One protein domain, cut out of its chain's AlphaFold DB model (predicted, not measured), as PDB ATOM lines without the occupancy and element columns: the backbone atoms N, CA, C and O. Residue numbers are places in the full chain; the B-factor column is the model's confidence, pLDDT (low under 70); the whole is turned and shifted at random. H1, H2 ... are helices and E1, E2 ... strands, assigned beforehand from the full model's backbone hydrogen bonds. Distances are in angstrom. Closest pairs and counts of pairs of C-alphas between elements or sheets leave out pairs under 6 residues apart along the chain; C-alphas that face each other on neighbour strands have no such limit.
ATOM      1  N   PRO A 166     273.681 356.097 117.846       91.25
ATOM      2  CA  PRO A 166     273.972 355.312 119.030       91.25
ATOM      3  C   PRO A 166     275.377 355.598 119.558       91.25
ATOM      4  O   PRO A 166     276.314 355.792 118.787       91.25
ATOM      5  N   VAL A 167     275.506 355.665 120.877       89.56
ATOM      6  CA  VAL A 167     276.803 355.844 121.523       89.56
ATOM      7  C   VAL A 167     277.490 354.494 121.727       89.56
ATOM      8  O   VAL A 167     276.842 353.499 122.062       89.56
ATOM      9  N   LEU A 168     278.803 354.467 121.514       87.31
ATOM     10  CA  LEU A 168     279.651 353.296 121.719       87.31
ATOM     11  C   LEU A 168     280.239 353.301 123.135       87.31
ATOM     12  O   LEU A 168     280.348 354.358 123.765       87.31
ATOM     13  N   PHE A 169     280.587 352.116 123.640       86.06
ATOM     14  CA  PHE A 169     281.092 351.935 125.004       86.06
ATOM     15  C   PHE A 169     282.350 352.774 125.253       86.06
ATOM     16  O   PHE A 169     282.361 353.607 126.159       86.06
ATOM     17  N   ASP A 170     283.361 352.664 124.387       82.88
ATOM     18  CA  ASP A 170     284.614 353.405 124.559       82.88
ATOM     19  C   ASP A 170     284.418 354.916 124.396       82.88
ATOM     20  O   ASP A 170     285.113 355.713 125.031       82.88
ATOM     21  N   THR A 171     283.460 355.349 123.568       84.19
ATOM     22  CA  THR A 171     283.077 356.766 123.492       84.19
ATOM     23  C   THR A 171     282.536 357.255 124.838       84.19
ATOM     24  O   THR A 171     282.994 358.291 125.313       84.19
ATOM     25  N   LEU A 172     281.626 356.518 125.492       82.38
ATOM     26  CA  LEU A 172     281.120 356.884 126.825       82.38
ATOM     27  C   LEU A 172     282.230 356.904 127.880       82.38
ATOM     28  O   LEU A 172     282.317 357.856 128.655       82.38
ATOM     29  N   CYS A 173     283.108 355.900 127.878       79.88
ATOM     30  CA  CYS A 173     284.234 355.819 128.807       79.88
ATOM     31  C   CYS A 173     285.213 356.995 128.646       79.88
ATOM     32  O   CYS A 173     285.779 357.475 129.630       79.88
ATOM     33  N   ARG A 174     285.393 357.506 127.419       79.19
ATOM     34  CA  ARG A 174     286.299 358.626 127.115       79.19
ATOM     35  C   ARG A 174     285.695 360.013 127.313       79.19
ATOM     36  O   ARG A 174     286.459 360.977 127.325       79.19
ATOM     37  N   LEU A 175     284.382 360.146 127.511       79.38
ATOM     38  CA  LEU A 175     283.774 361.440 127.835       79.38
ATOM     39  C   LEU A 175     284.355 361.957 129.158       79.38
ATOM     40  O   LEU A 175     284.039 361.450 130.230       79.38
ATOM     41  N   SER A 176     285.261 362.929 129.064       68.25
ATOM     42  CA  SER A 176     286.049 363.456 130.185       68.25
ATOM     43  C   SER A 176     285.428 364.688 130.843       68.25
ATOM     44  O   SER A 176     285.860 365.091 131.921       68.25
ATOM     45  N   SER A 177     284.426 365.292 130.205       73.00
ATOM     46  CA  SER A 177     283.748 366.496 130.672       73.00
ATOM     47  C   SER A 177     282.300 366.217 131.049       73.00
ATOM     48  O   SER A 177     281.645 365.338 130.487       73.00
ATOM     49  N   PHE A 178     281.793 367.011 131.995       79.56
ATOM     50  CA  PHE A 178     280.379 366.999 132.336       79.56
ATOM     51  C   PHE A 178     279.535 367.334 131.106       79.56
ATOM     52  O   PHE A 178     279.717 368.384 130.482       79.56
ATOM     53  N   LYS A 179     278.601 366.447 130.762       85.19
ATOM     54  CA  LYS A 179     277.775 366.558 129.562       85.19
ATOM     55  C   LYS A 179     276.328 366.220 129.885       85.19
ATOM     56  O   LYS A 179     276.034 365.163 130.434       85.19
ATOM     57  N   ILE A 180     275.428 367.120 129.499       86.50
ATOM     58  CA  ILE A 180     273.983 366.901 129.559       86.50
ATOM     59  C   ILE A 180     273.479 366.593 128.148       86.50
ATOM     60  O   ILE A 180     273.786 367.332 127.207       86.50
ATOM     61  N   PHE A 181     272.715 365.512 128.022       89.88
ATOM     62  CA  PHE A 181     271.995 365.126 126.817       89.88
ATOM     63  C   PHE A 181     270.491 365.260 127.035       89.88
ATOM     64  O   PHE A 181     269.952 364.700 127.988       89.88
ATOM     65  N   ASP A 182     269.812 365.903 126.088       92.38
ATOM     66  CA  ASP A 182     268.350 365.881 126.014       92.38
ATOM     67  C   ASP A 182     267.903 364.444 125.695       92.38
ATOM     68  O   ASP A 182     267.010 363.896 126.338       92.38
ATOM     69  N   LYS A 183     268.567 363.790 124.727       92.81
ATOM     70  CA  LYS A 183     268.362 362.365 124.426       92.81
ATOM     71  C   LYS A 183     269.663 361.648 124.096       92.81
ATOM     72  O   LYS A 183     270.437 362.113 123.262       92.81
ATOM     73  N   LEU A 184     269.857 360.467 124.670       91.88
ATOM     74  CA  LEU A 184     270.993 359.603 124.357       91.88
ATOM     75  C   LEU A 184     270.498 358.246 123.855       91.88
ATOM     76  O   LEU A 184     269.712 357.578 124.524       91.88
ATOM     77  N   HIS A 185     270.956 357.847 122.671       92.62
ATOM     78  CA  HIS A 185     270.629 356.557 122.072       92.62
ATOM     79  C   HIS A 185     271.713 355.530 122.403       92.62
ATOM     80  O   HIS A 185     272.891 355.757 122.127       92.62
ATOM     81  N   VAL A 186     271.313 354.388 122.956       89.94
ATOM     82  CA  VAL A 186     272.198 353.285 123.356       89.94
ATOM     83  C   VAL A 186     271.698 351.998 122.712       89.94
ATOM     84  O   VAL A 186     270.494 351.747 122.682       89.94
ATOM     85  N   THR A 187     272.606 351.180 122.182       88.50
ATOM     86  CA  THR A 187     272.248 349.900 121.547       88.50
ATOM     87  C   THR A 187     272.401 348.734 122.507       88.50
ATOM     88  O   THR A 187     273.176 348.810 123.458       88.50
ATOM     89  N   SER A 188     271.736 347.618 122.208       87.44
ATOM     90  CA  SER A 188     271.984 346.340 122.883       87.44
ATOM     91  C   SER A 188     273.461 345.935 122.872       87.44
ATOM     92  O   SER A 188     273.938 345.401 123.866       87.44
ATOM     93  N   ARG A 189     274.195 346.237 121.792       86.44
ATOM     94  CA  ARG A 189     275.642 345.996 121.708       86.44
ATOM     95  C   ARG A 189     276.414 346.821 122.735       86.44
ATOM     96  O   ARG A 189     277.224 346.270 123.460       86.44
ATOM     97  N   THR A 190     276.112 348.113 122.852       88.62
ATOM     98  CA  THR A 190     276.742 348.979 123.859       88.62
ATOM     99  C   THR A 190     276.487 348.452 125.275       88.62
ATOM    100  O   THR A 190     277.397 348.424 126.096       88.62
ATOM    101  N   LEU A 191     275.257 348.010 125.562       89.25
ATOM    102  CA  LEU A 191     274.906 347.414 126.856       89.25
ATOM    103  C   LEU A 191     275.668 346.100 127.115       89.25
ATOM    104  O   LEU A 191     276.115 345.865 128.236       89.25
ATOM    105  N   GLU A 192     275.829 345.258 126.088       88.75
ATOM    106  CA  GLU A 192     276.647 344.035 126.130       88.75
ATOM    107  C   GLU A 192     278.116 344.362 126.427       88.75
ATOM    108  O   GLU A 192     278.715 343.727 127.291       88.75
ATOM    109  N   ASP A 193     278.678 345.383 125.781       89.62
ATOM    110  CA  ASP A 193     280.065 345.799 125.992       89.62
ATOM    111  C   ASP A 193     280.303 346.240 127.451       89.62
ATOM    112  O   ASP A 193     281.285 345.819 128.063       89.62
ATOM    113  N   PHE A 194     279.358 346.968 128.065       88.94
ATOM    114  CA  PHE A 194     279.402 347.277 129.505       88.94
ATOM    115  C   PHE A 194     279.395 346.018 130.379       88.94
ATOM    116  O   PHE A 194     280.200 345.897 131.305       88.94
ATOM    117  N   ALA A 195     278.481 345.081 130.108       88.94
ATOM    118  CA  ALA A 195     278.351 343.856 130.893       88.94
ATOM    119  C   ALA A 195     279.604 342.976 130.785       88.94
ATOM    120  O   ALA A 195     280.096 342.469 131.796       88.94
ATOM    121  N   ASN A 196     280.143 342.838 129.573       89.56
ATOM    122  CA  ASN A 196     281.353 342.073 129.295       89.56
ATOM    123  C   ASN A 196     282.574 342.706 129.957       89.56
ATOM    124  O   ASN A 196     283.344 341.993 130.593       89.56
ATOM    125  N   PHE A 197     282.718 344.031 129.872       89.31
ATOM    126  CA  PHE A 197     283.784 344.752 130.563       89.31
ATOM    127  C   PHE A 197     283.746 344.466 132.068       89.31
ATOM    128  O   PHE A 197     284.746 344.053 132.654       89.31
ATOM    129  N   CYS A 198     282.578 344.601 132.695       88.19
ATOM    130  CA  CYS A 198     282.465 344.401 134.138       88.19
ATOM    131  C   CYS A 198     282.687 342.940 134.542       88.19
ATOM    132  O   CYS A 198     283.353 342.681 135.538       88.19
ATOM    133  N   SER A 199     282.183 341.990 133.753       86.38
ATOM    134  CA  SER A 199     282.360 340.552 134.002       86.38
ATOM    135  C   SER A 199     283.806 340.094 133.812       86.38
ATOM    136  O   SER A 199     284.240 339.154 134.467       86.38
ATOM    137  N   PHE A 200     284.548 340.736 132.909       87.50
ATOM    138  CA  PHE A 200     285.945 340.403 132.642       87.50
ATOM    139  C   PHE A 200     286.885 340.909 133.742       87.50
ATOM    140  O   PHE A 200     287.841 340.223 134.095       87.50
ATOM    141  N   PHE A 201     286.631 342.108 134.275       86.62
ATOM    142  CA  PHE A 201     287.525 342.757 135.240       86.62
ATOM    143  C   PHE A 201     287.150 342.528 136.709       86.62
ATOM    144  O   PHE A 201     287.991 342.735 137.583       86.62
ATOM    145  N   ALA A 202     285.919 342.112 137.003       86.31
ATOM    146  CA  ALA A 202     285.476 341.829 138.363       86.31
ATOM    147  C   ALA A 202     285.700 340.360 138.751       86.31
ATOM    148  O   ALA A 202     285.491 339.457 137.944       86.31
ATOM    149  N   GLY A 203     286.071 340.110 140.011       82.88
ATOM    150  CA  GLY A 203     286.213 338.748 140.543       82.88
ATOM    151  C   GLY A 203     284.888 338.101 140.960       82.88
ATOM    152  O   GLY A 203     284.807 336.876 141.059       82.88
ATOM    153  N   CYS A 204     283.848 338.902 141.205       86.00
ATOM    154  CA  CYS A 204     282.517 338.449 141.605       86.00
ATOM    155  C   CYS A 204     281.414 339.416 141.136       86.00
ATOM    156  O   CYS A 204     281.691 340.486 140.590       86.00
ATOM    157  N   LYS A 205     280.146 339.044 141.369       82.31
ATOM    158  CA  LYS A 205     278.976 339.829 140.942       82.31
ATOM    159  C   LYS A 205     278.916 341.194 141.630       82.31
ATOM    160  O   LYS A 205     278.580 342.189 140.992       82.31
ATOM    161  N   GLU A 206     279.223 341.245 142.919       84.69
ATOM    162  CA  GLU A 206     279.204 342.472 143.716       84.69
ATOM    163  C   GLU A 206     280.233 343.478 143.183       84.69
ATOM    164  O   GLU A 206     279.899 344.640 142.948       84.69
ATOM    165  N   ASP A 207     281.444 343.004 142.884       85.94
ATOM    166  CA  ASP A 207     282.508 343.804 142.280       85.94
ATOM    167  C   ASP A 207     282.116 344.301 140.880       85.94
ATOM    168  O   ASP A 207     282.406 345.445 140.527       85.94
ATOM    169  N   SER A 208     281.399 343.486 140.090       84.81
ATOM    170  CA  SER A 208     280.893 343.897 138.774       84.81
ATOM    171  C   SER A 208     279.923 345.071 138.875       84.81
ATOM    172  O   SER A 208     279.966 345.962 138.032       84.81
ATOM    173  N   VAL A 209     279.053 345.087 139.890       82.94
ATOM    174  CA  VAL A 209     278.088 346.178 140.110       82.94
ATOM    175  C   VAL A 209     278.808 347.466 140.503       82.94
ATOM    176  O   VAL A 209     278.483 348.527 139.972       82.94
ATOM    177  N   VAL A 210     279.810 347.382 141.383       84.62
ATOM    178  CA  VAL A 210     280.631 348.540 141.779       84.62
ATOM    179  C   VAL A 210     281.425 349.083 140.590       84.62
ATOM    180  O   VAL A 210     281.455 350.294 140.360       84.62
ATOM    181  N   LEU A 211     282.034 348.196 139.800       85.38
ATOM    182  CA  LEU A 211     282.770 348.578 138.600       85.38
ATOM    183  C   LEU A 211     281.843 349.232 137.573       85.38
ATOM    184  O   LEU A 211     282.154 350.313 137.080       85.38
ATOM    185  N   LEU A 212     280.683 348.636 137.304       83.94
ATOM    186  CA  LEU A 212     279.686 349.179 136.386       83.94
ATOM    187  C   LEU A 212     279.225 350.575 136.813       83.94
ATOM    188  O   LEU A 212     279.185 351.482 135.984       83.94
ATOM    189  N   ASP A 213     278.943 350.763 138.103       81.56
ATOM    190  CA  ASP A 213     278.624 352.072 138.665       81.56
ATOM    191  C   ASP A 213     279.771 353.061 138.385       81.56
ATOM    192  O   ASP A 213     279.543 354.136 137.844       81.56
ATOM    193  N   SER A 214     281.033 352.690 138.609       80.88
ATOM    194  CA  SER A 214     282.170 353.581 138.320       80.88
ATOM    195  C   SER A 214     282.337 353.941 136.830       80.88
ATOM    196  O   SER A 214     282.685 355.081 136.514       80.88
ATOM    197  N   VAL A 215     282.059 353.004 135.913       77.94
ATOM    198  CA  VAL A 215     282.268 353.176 134.461       77.94
ATOM    199  C   VAL A 215     281.115 353.950 133.818       77.94
ATOM    200  O   VAL A 215     281.337 354.722 132.885       77.94
ATOM    201  N   VAL A 216     279.889 353.817 134.330       74.19
ATOM    202  CA  VAL A 216     278.744 354.649 133.930       74.19
ATOM    203  C   VAL A 216     278.900 356.039 134.561       74.19
ATOM    204  O   VAL A 216     278.246 356.379 135.539       74.19
ATOM    205  N   ARG A 217     279.836 356.831 134.030       68.94
ATOM    206  CA  ARG A 217     280.378 358.074 134.609       68.94
ATOM    207  C   ARG A 217     279.303 359.069 135.108       68.94
ATOM    208  O   ARG A 217     278.397 359.405 134.341       68.94
ATOM    209  N   PRO A 218     279.405 359.606 136.345       58.91
ATOM    210  CA  PRO A 218     278.421 360.552 136.906       58.91
ATOM    211  C   PRO A 218     278.408 361.919 136.196       58.91
ATOM    212  O   PRO A 218     277.450 362.698 136.318       58.91
ATOM    213  N   GLU A 219     279.464 362.216 135.439       72.50
ATOM    214  CA  GLU A 219     279.610 363.421 134.629       72.50
ATOM    215  C   GLU A 219     278.617 363.469 133.459       72.50
ATOM    216  O   GLU A 219     278.345 364.542 132.921       72.50
ATOM    217  N   ILE A 220     278.015 362.336 133.096       76.50
ATOM    218  CA  ILE A 220     276.993 362.265 132.057       76.50
ATOM    219  C   ILE A 220     275.611 362.409 132.708       76.50
ATOM    220  O   ILE A 220     275.276 361.743 133.686       76.50
ATOM    221  N   SER A 221     274.794 363.320 132.187       79.75
ATOM    222  CA  SER A 221     273.389 363.499 132.566       79.75
ATOM    223  C   SER A 221     272.519 363.303 131.335       79.75
ATOM    224  O   SER A 221     272.849 363.825 130.272       79.75
ATOM    225  N   VAL A 222     271.409 362.580 131.468       83.69
ATOM    226  CA  VAL A 222     270.519 362.272 130.343       83.69
ATOM    227  C   VAL A 222     269.066 362.520 130.748       83.69
ATOM    228  O   VAL A 222     268.610 361.976 131.753       83.69
ATOM    229  N   ASP A 223     268.334 363.305 129.956       84.75
ATOM    230  CA  ASP A 223     266.902 363.541 130.181       84.75
ATOM    231  C   ASP A 223     266.050 362.380 129.644       84.75
ATOM    232  O   ASP A 223     265.139 361.891 130.321       84.75
ATOM    233  N   HIS A 224     266.382 361.882 128.450       87.19
ATOM    234  CA  HIS A 224     265.747 360.709 127.855       87.19
ATOM    235  C   HIS A 224     266.766 359.682 127.366       87.19
ATOM    236  O   HIS A 224     267.549 359.934 126.447       87.19
ATOM    237  N   LEU A 225     266.698 358.480 127.932       87.44
ATOM    238  CA  LEU A 225     267.461 357.337 127.447       87.44
ATOM    239  C   LEU A 225     266.631 356.575 126.407       87.44
ATOM    240  O   LEU A 225     265.509 356.138 126.685       87.44
ATOM    241  N   VAL A 226     267.180 356.418 125.204       90.00
ATOM    242  CA  VAL A 226     266.562 355.645 124.123       90.00
ATOM    243  C   VAL A 226     267.339 354.352 123.937       90.00
ATOM    244  O   VAL A 226     268.494 354.369 123.516       90.00
ATOM    245  N   LEU A 227     266.693 353.226 124.229       88.75
ATOM    246  CA  LEU A 227     267.296 351.905 124.100       88.75
ATOM    247  C   LEU A 227     266.893 351.287 122.763       88.75
ATOM    248  O   LEU A 227     265.709 351.074 122.497       88.75
ATOM    249  N   TRP A 228     267.881 351.011 121.919       88.25
ATOM    250  CA  TRP A 228     267.740 350.273 120.668       88.25
ATOM    251  C   TRP A 228     268.049 348.805 120.932       88.25
ATOM    252  O   TRP A 228     269.205 348.377 120.905       88.25
ATOM    253  N   ILE A 229     267.002 348.055 121.261       82.69
ATOM    254  CA  ILE A 229     267.121 346.673 121.713       82.69
ATOM    255  C   ILE A 229     266.915 345.746 120.524       82.69
ATOM    256  O   ILE A 229     265.917 345.844 119.812       82.69
ATOM    257  N   ASN A 230     267.857 344.827 120.343       78.12
ATOM    258  CA  ASN A 230     267.673 343.659 119.501       78.12
ATOM    259  C   ASN A 230     267.518 342.430 120.404       78.12
ATOM    260  O   ASN A 230     268.430 342.091 121.157       78.12
ATOM    261  N   GLU A 231     266.357 341.784 120.333       74.19
ATOM    262  CA  GLU A 231     266.010 340.611 121.146       74.19
ATOM    263  C   GLU A 231     266.633 339.314 120.622       74.19
ATOM    264  O   GLU A 231     266.493 338.258 121.242       74.19
ATOM    265  N   SER A 232     267.303 339.371 119.469       72.50
ATOM    266  CA  SER A 232     267.858 338.187 118.834       72.50
ATOM    267  C   SER A 232     269.262 338.410 118.291       72.50
ATOM    268  O   SER A 232     269.546 339.369 117.574       72.50
ATOM    269  N   LYS A 233     270.165 337.483 118.616       72.12
ATOM    270  CA  LYS A 233     271.536 337.492 118.106       72.12
ATOM    271  C   LYS A 233     271.639 336.501 116.965       72.12
ATOM    272  O   LYS A 233     271.184 335.361 117.053       72.12
ATOM    273  N   VAL A 234     272.236 336.961 115.877       74.25
ATOM    274  CA  VAL A 234     272.643 336.091 114.784       74.25
ATOM    275  C   VAL A 234     274.060 335.627 115.077       74.25
ATOM    276  O   VAL A 234     274.962 336.451 115.212       74.25
ATOM    277  N   PHE A 235     274.261 334.319 115.128       78.00
ATOM    278  CA  PHE A 235     275.582 333.713 115.236       78.00
ATOM    279  C   PHE A 235     275.699 332.552 114.257       78.00
ATOM    280  O   PHE A 235     274.711 332.093 113.680       78.00
ATOM    281  N   TYR A 236     276.929 332.109 114.034       79.19
ATOM    282  CA  TYR A 236     277.220 330.978 113.169       79.19
ATOM    283  C   TYR A 236     277.686 329.818 114.035       79.19
ATOM    284  O   TYR A 236     278.691 329.930 114.729       79.19
ATOM    285  N   GLU A 237     276.963 328.707 113.978       81.62
ATOM    286  CA  GLU A 237     277.354 327.453 114.614       81.62
ATOM    287  C   GLU A 237     277.582 326.424 113.509       81.62
ATOM    288  O   GLU A 237     276.682 326.154 112.713       81.62
ATOM    289  N   ASN A 238     278.809 325.904 113.405       85.31
ATOM    290  CA  ASN A 238     279.223 324.996 112.326       85.31
ATOM    291  C   ASN A 238     278.912 325.541 110.914       85.31
ATOM    292  O   ASN A 238     278.489 324.807 110.026       85.31
ATOM    293  N   GLY A 239     279.072 326.855 110.714       83.69
ATOM    294  CA  GLY A 239     278.780 327.531 109.442       83.69
ATOM    295  C   GLY A 239     277.290 327.778 109.166       83.69
ATOM    296  O   GLY A 239     276.959 328.469 108.203       83.69
ATOM    297  N   VAL A 240     276.384 327.291 110.019       80.06
ATOM    298  CA  VAL A 240     274.944 327.532 109.902       80.06
ATOM    299  C   VAL A 240     274.572 328.789 110.681       80.06
ATOM    300  O   VAL A 240     274.840 328.901 111.877       80.06
ATOM    301  N   LYS A 241     273.925 329.738 109.997       81.31
ATOM    302  CA  LYS A 241     273.385 330.953 110.612       81.31
ATOM    303  C   LYS A 241     272.218 330.576 111.527       81.31
ATOM    304  O   LYS A 241     271.151 330.205 111.042       81.31
ATOM    305  N   LYS A 242     272.410 330.702 112.835       82.44
ATOM    306  CA  LYS A 242     271.366 330.528 113.844       82.44
ATOM    307  C   LYS A 242     270.928 331.875 114.402       82.44
ATOM    308  O   LYS A 242     271.658 332.868 114.346       82.44
ATOM    309  N   ARG A 243     269.694 331.899 114.895       78.44
ATOM    310  CA  ARG A 243     269.110 333.014 115.632       78.44
ATOM    311  C   ARG A 243     268.675 332.464 116.979       78.44
ATOM    312  O   ARG A 243     267.924 331.495 117.002       78.44
ATOM    313  N   ASP A 244     269.137 333.080 118.052       76.94
ATOM    314  CA  ASP A 244     268.693 332.754 119.405       76.94
ATOM    315  C   ASP A 244     268.287 334.028 120.140       76.94
ATOM    316  O   ASP A 244     268.675 335.139 119.749       76.94
ATOM    317  N   HIS A 245     267.473 333.851 121.174       77.50
ATOM    318  CA  HIS A 245     267.081 334.920 122.068       77.50
ATOM    319  C   HIS A 245     268.297 335.435 122.821       77.50
ATOM    320  O   HIS A 245     269.113 334.680 123.347       77.50
ATOM    321  N   TYR A 246     268.414 336.755 122.857       70.62
ATOM    322  CA  TYR A 246     269.535 337.413 123.489       70.62
ATOM    323  C   TYR A 246     269.107 337.985 124.844       70.62
ATOM    324  O   TYR A 246     268.199 338.814 124.924       70.62
ATOM    325  N   TYR A 247     269.746 337.522 125.922       74.00
ATOM    326  CA  TYR A 247     269.481 338.020 127.271       74.00
ATOM    327  C   TYR A 247     270.010 339.451 127.408       74.00
ATOM    328  O   TYR A 247     271.195 339.706 127.213       74.00
ATOM    329  N   MET A 248     269.131 340.395 127.753       80.38
ATOM    330  CA  MET A 248     269.549 341.768 128.044       80.38
ATOM    331  C   MET A 248     270.249 341.862 129.402       80.38
ATOM    332  O   MET A 248     269.715 341.326 130.378       80.38
ATOM    333  N   PRO A 249     271.378 342.592 129.501       84.31
ATOM    334  CA  PRO A 249     272.055 342.833 130.770       84.31
ATOM    335  C   PRO A 249     271.252 343.849 131.593       84.31
ATOM    336  O   PRO A 249     271.490 345.058 131.545       84.31
ATOM    337  N   ARG A 250     270.243 343.354 132.319       84.31
ATOM    338  CA  ARG A 250     269.296 344.178 133.089       84.31
ATOM    339  C   ARG A 250     270.011 345.046 134.115       84.31
ATOM    340  O   ARG A 250     269.697 346.224 134.209       84.31
ATOM    341  N   GLU A 251     271.027 344.506 134.783       83.38
ATOM    342  CA  GLU A 251     271.831 345.243 135.757       83.38
ATOM    343  C   GLU A 251     272.500 346.494 135.152       83.38
ATOM    344  O   GLU A 251     272.546 347.536 135.803       83.38
ATOM    345  N   VAL A 252     272.957 346.437 133.891       84.88
ATOM    346  CA  VAL A 252     273.507 347.606 133.174       84.88
ATOM    347  C   VAL A 252     272.435 348.670 132.977       84.88
ATOM    348  O   VAL A 252     272.661 349.843 133.274       84.88
ATOM    349  N   ILE A 253     271.255 348.260 132.510       84.12
ATOM    350  CA  ILE A 253     270.129 349.168 132.281       84.12
ATOM    351  C   ILE A 253     269.716 349.829 133.600       84.12
ATOM    352  O   ILE A 253     269.600 351.052 133.653       84.12
ATOM    353  N   ASP A 254     269.558 349.049 134.668       83.69
ATOM    354  CA  ASP A 254     269.122 349.540 135.974       83.69
ATOM    355  C   ASP A 254     270.091 350.584 136.547       83.69
ATOM    356  O   ASP A 254     269.649 351.623 137.041       83.69
ATOM    357  N   ILE A 255     271.408 350.374 136.429       81.38
ATOM    358  CA  ILE A 255     272.411 351.345 136.898       81.38
ATOM    359  C   ILE A 255     272.401 352.620 136.048       81.38
ATOM    360  O   ILE A 255     272.417 353.722 136.606       81.38
ATOM    361  N   MET A 256     272.314 352.503 134.718       79.56
ATOM    362  CA  MET A 256     272.196 353.673 133.836       79.56
ATOM    363  C   MET A 256     270.940 354.497 134.157       79.56
ATOM    364  O   MET A 256     270.995 355.730 134.178       79.56
ATOM    365  N   LEU A 257     269.819 353.834 134.456       77.88
ATOM    366  CA  LEU A 257     268.577 354.492 134.857       77.88
ATOM    367  C   LEU A 257     268.689 355.142 136.237       77.88
ATOM    368  O   LEU A 257     268.327 356.308 136.384       77.88
ATOM    369  N   LYS A 258     269.230 354.433 137.234       77.38
ATOM    370  CA  LYS A 258     269.396 354.949 138.599       77.38
ATOM    371  C   LYS A 258     270.240 356.225 138.621       77.38
ATOM    372  O   LYS A 258     269.799 357.239 139.152       77.38
ATOM    373  N   ARG A 259     271.407 356.214 137.969       68.62
ATOM    374  CA  ARG A 259     272.293 357.392 137.910       68.62
ATOM    375  C   ARG A 259     271.690 358.571 137.170       68.62
ATOM    376  O   ARG A 259     272.021 359.722 137.453       68.62
ATOM    377  N   SER A 260     270.790 358.292 136.237       59.34
ATOM    378  CA  SER A 260     270.035 359.345 135.582       59.34
ATOM    379  C   SER A 260     269.072 360.007 136.587       59.34
ATOM    380  O   SER A 260     268.952 361.230 136.578       59.34
ATOM    381  N   GLN A 261     268.437 359.255 137.493       57.50
ATOM    382  CA  GLN A 261     267.419 359.753 138.437       57.50
ATOM    383  C   GLN A 261     267.969 360.535 139.645       57.50
ATOM    384  O   GLN A 261     267.252 361.368 140.197       57.50
ATOM    385  N   ASP A 262     269.231 360.331 140.032       55.84
ATOM    386  CA  ASP A 262     269.844 360.949 141.225       55.84
ATOM    387  C   ASP A 262     270.085 362.479 141.111       55.84
ATOM    388  O   ASP A 262     270.633 363.100 142.026       55.84
ATOM    389  N   LYS A 263     269.659 363.138 140.017       53.12
ATOM    390  CA  LYS A 263     269.779 364.598 139.824       53.12
ATOM    391  C   LYS A 263     268.425 365.314 140.003       53.12
ATOM    392  O   LYS A 263     267.461 365.039 139.283       53.12
ATOM    393  N   PRO A 264     268.322 366.296 140.922       39.53
ATOM    394  CA  PRO A 264     267.052 366.884 141.329       39.53
ATOM    395  C   PRO A 264     266.593 367.923 140.304       39.53
ATOM    396  O   PRO A 264     266.870 369.101 140.504       39.53
ATOM    397  N   ARG A 265     265.937 367.511 139.201       40.38
ATOM    398  CA  ARG A 265     264.978 368.342 138.414       40.38
ATOM    399  C   ARG A 265     264.465 367.758 137.092       40.38
ATOM    400  O   ARG A 265     263.705 368.451 136.419       40.38
ATOM    401  N   ILE A 266     264.803 366.532 136.702       44.97
ATOM    402  CA  ILE A 266     264.445 366.041 135.362       44.97
ATOM    403  C   ILE A 266     263.373 364.949 135.460       44.97
ATOM    404  O   ILE A 266     263.589 363.898 136.055       44.97
ATOM    405  N   ARG A 267     262.191 365.193 134.876       41.50
ATOM    406  CA  ARG A 267     261.207 364.133 134.608       41.50
ATOM    407  C   ARG A 267     261.745 363.294 133.455       41.50
ATOM    408  O   ARG A 267     261.776 363.772 132.326       41.50
ATOM    409  N   GLN A 268     262.164 362.072 133.743       54.66
ATOM    410  CA  GLN A 268     262.775 361.196 132.746       54.66
ATOM    411  C   GLN A 268     261.735 360.355 132.027       54.66
ATOM    412  O   GLN A 268     260.763 359.898 132.630       54.66
ATOM    413  N   ALA A 269     261.967 360.119 130.737       55.78
ATOM    414  CA  ALA A 269     261.221 359.118 129.986       55.78
ATOM    415  C   ALA A 269     262.188 358.169 129.285       55.78
ATOM    416  O   ALA A 269     263.075 358.607 128.551       55.78
ATOM    417  N   VAL A 270     261.982 356.872 129.499       61.81
ATOM    418  CA  VAL A 270     262.692 355.803 128.799       61.81
ATOM    419  C   VAL A 270     261.859 355.405 127.593       61.81
ATOM    420  O   VAL A 270     260.678 355.091 127.728       61.81
ATOM    421  N   THR A 271     262.468 355.420 126.409       69.44
ATOM    422  CA  THR A 271     261.832 354.894 125.195       69.44
ATOM    423  C   THR A 271     262.569 353.642 124.754       69.44
ATOM    424  O   THR A 271     263.738 353.706 124.375       69.44
ATOM    425  N   VAL A 272     261.877 352.505 124.774       63.53
ATOM    426  CA  VAL A 272     262.390 351.248 124.224       63.53
ATOM    427  C   VAL A 272     261.956 351.146 122.768       63.53
ATOM    428  O   VAL A 272     260.765 351.172 122.465       63.53
ATOM    429  N   THR A 273     262.924 351.059 121.858       68.06
ATOM    430  CA  THR A 273     262.689 350.803 120.434       68.06
ATOM    431  C   THR A 273     263.224 349.419 120.099       68.06
ATOM    432  O   THR A 273     264.427 349.179 120.209       68.06
ATOM    433  N   LEU A 274     262.334 348.519 119.683       51.00
ATOM    434  CA  LEU A 274     262.712 347.200 119.182       51.00
ATOM    435  C   LEU A 274     263.239 347.329 117.749       51.00
ATOM    436  O   LEU A 274     262.568 347.886 116.877       51.00
ATOM    437  N   LEU A 275     264.456 346.838 117.527       57.44
ATOM    438  CA  LEU A 275     265.041 346.674 116.202       57.44
ATOM    439  C   LEU A 275     264.679 345.270 115.694       57.44
ATOM    440  O   LEU A 275     265.106 344.280 116.286       57.44
ATOM    441  N   PHE A 276     263.872 345.204 114.632       40.69
ATOM    442  CA  PHE A 276     263.451 343.961 113.968       40.69
ATOM    443  C   PHE A 276     264.339 343.615 112.768       40.69
ATOM    444  O   PHE A 276     264.717 344.554 112.029       40.69
TER     445      PHE A 276
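AT A GLANCE: This is residues 166 to 276 of the 276 residues of an uncharacterized protein of Caenorhabditis remanei (UniProt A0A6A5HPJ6). A small sheet of three parallel strands, E1, E2 and E5, has H4 packed on it at E2, while H2 and H3 cross each other and both pack on H4. H1 packs on H2 near the beginning of that helix, and the hairpin of E3 and E4 makes an arm at one end of the long axis, its tip, residues 236 to 241, sticking out. The printed part has 111 residues with four named helices and five named strands, in the order H1 E1 H2 H3 E2 E3 E4 H4 E5, and its class is mixed, helices and strands. The larger sheet runs E1 E2 E5, all parallel, and the smaller one, E3 and E4, is antiparallel. The whole is compact, with a radius of gyration of the C-alphas of 15.1 A, and the C-alphas span 51 by 34 by 21 A.

HOW THE PARTS SIT: E2, residues 220 to 229, is the inner strand of the larger sheet, between the edge strands E1, residues 179 to 187, and E5, residues 271 to 274. E1 and E2 are parallel at 15 degrees, with N 181 and O 221 at 2.8 A and N 226 and O 184 at 2.9 A, within hydrogen-bond range. E1 bends by 92 degrees at residue 182, and E2 bends by 90 degrees at residue 223. E2 and E5 are parallel at 24 degrees, with N 273 and O 227 at 2.9 A. H4, residues 250 to 261, is on the sheet, and its closest C-alphas to E2 are those of Ser 260 and Val 222, 6.0 A apart. H2, residues 188 to 201, only grazes the sheet, with its residues 188 to 193. H2 is the hub, touching three helices. It touches H3, residues 205 to 215, at a steep tilt of 61 degrees, opposite ways, the closest C-alphas being those of Cys 198 and Ser 208, 4.9 A apart. With residues 191 to 195 alone it touches H4, about perpendicular at 78 degrees, C-alphas 191 and 252 being the closest at 6.5 A. H3 and H4 touch at a steep tilt of 43 degrees, the same way, with C-alphas 213 and 255 closest at 6.5 A. H1, residues 169 to 174, touches H2 at a steep tilt of 69 degrees, only just short of perpendicular, with C-alphas 169 and 190 closest at 5.4 A. E1, H2, H3 and E2 form a strand-helix-strand unit, two parallel neighbour strands with helices between them along the chain, and its crossover is right-handed. E2 runs on into E3, residues 232 to 237, at 57 degrees across a break of 2 residues. E3 and E4, residues 240 to 245, form a hairpin, antiparallel at 147 degrees, with N 242 and O 235 at 2.8 A. In H1, H2, H3 and H4 every O i to N i+4 pair is within hydrogen-bond range.

IN THESE COORDINATES: E2 is 21.2 A from first to last C-alpha, E1 19.3 A and E5 9.8 A. H2 measures 20.2 A, H4 16.6 A, H3 15.2 A and H1 8.7 A, while E4 measures 16.3 A and E3 14.9 A. H1 begins at C-alpha 169, (281.092, 351.935, 125.004). E2 begins at C-alpha 220, (276.993, 362.265, 132.057), and E5 ends at C-alpha 274, (262.712, 347.200, 119.182).

THE WHOLE: The two C-alphas farthest apart are those of Asn 238 and Arg 265, 52.6 A. The printed part has no cut, and it ends at residue 276, the chain's last residue. No link is long; the link from H4 to E5, 9 residues, is short, and the others are tight. The mean pLDDT of the printed part is 78.3, and 21 residues are under 70: residue 176, residues 217 to 218 and residues 259 to 276.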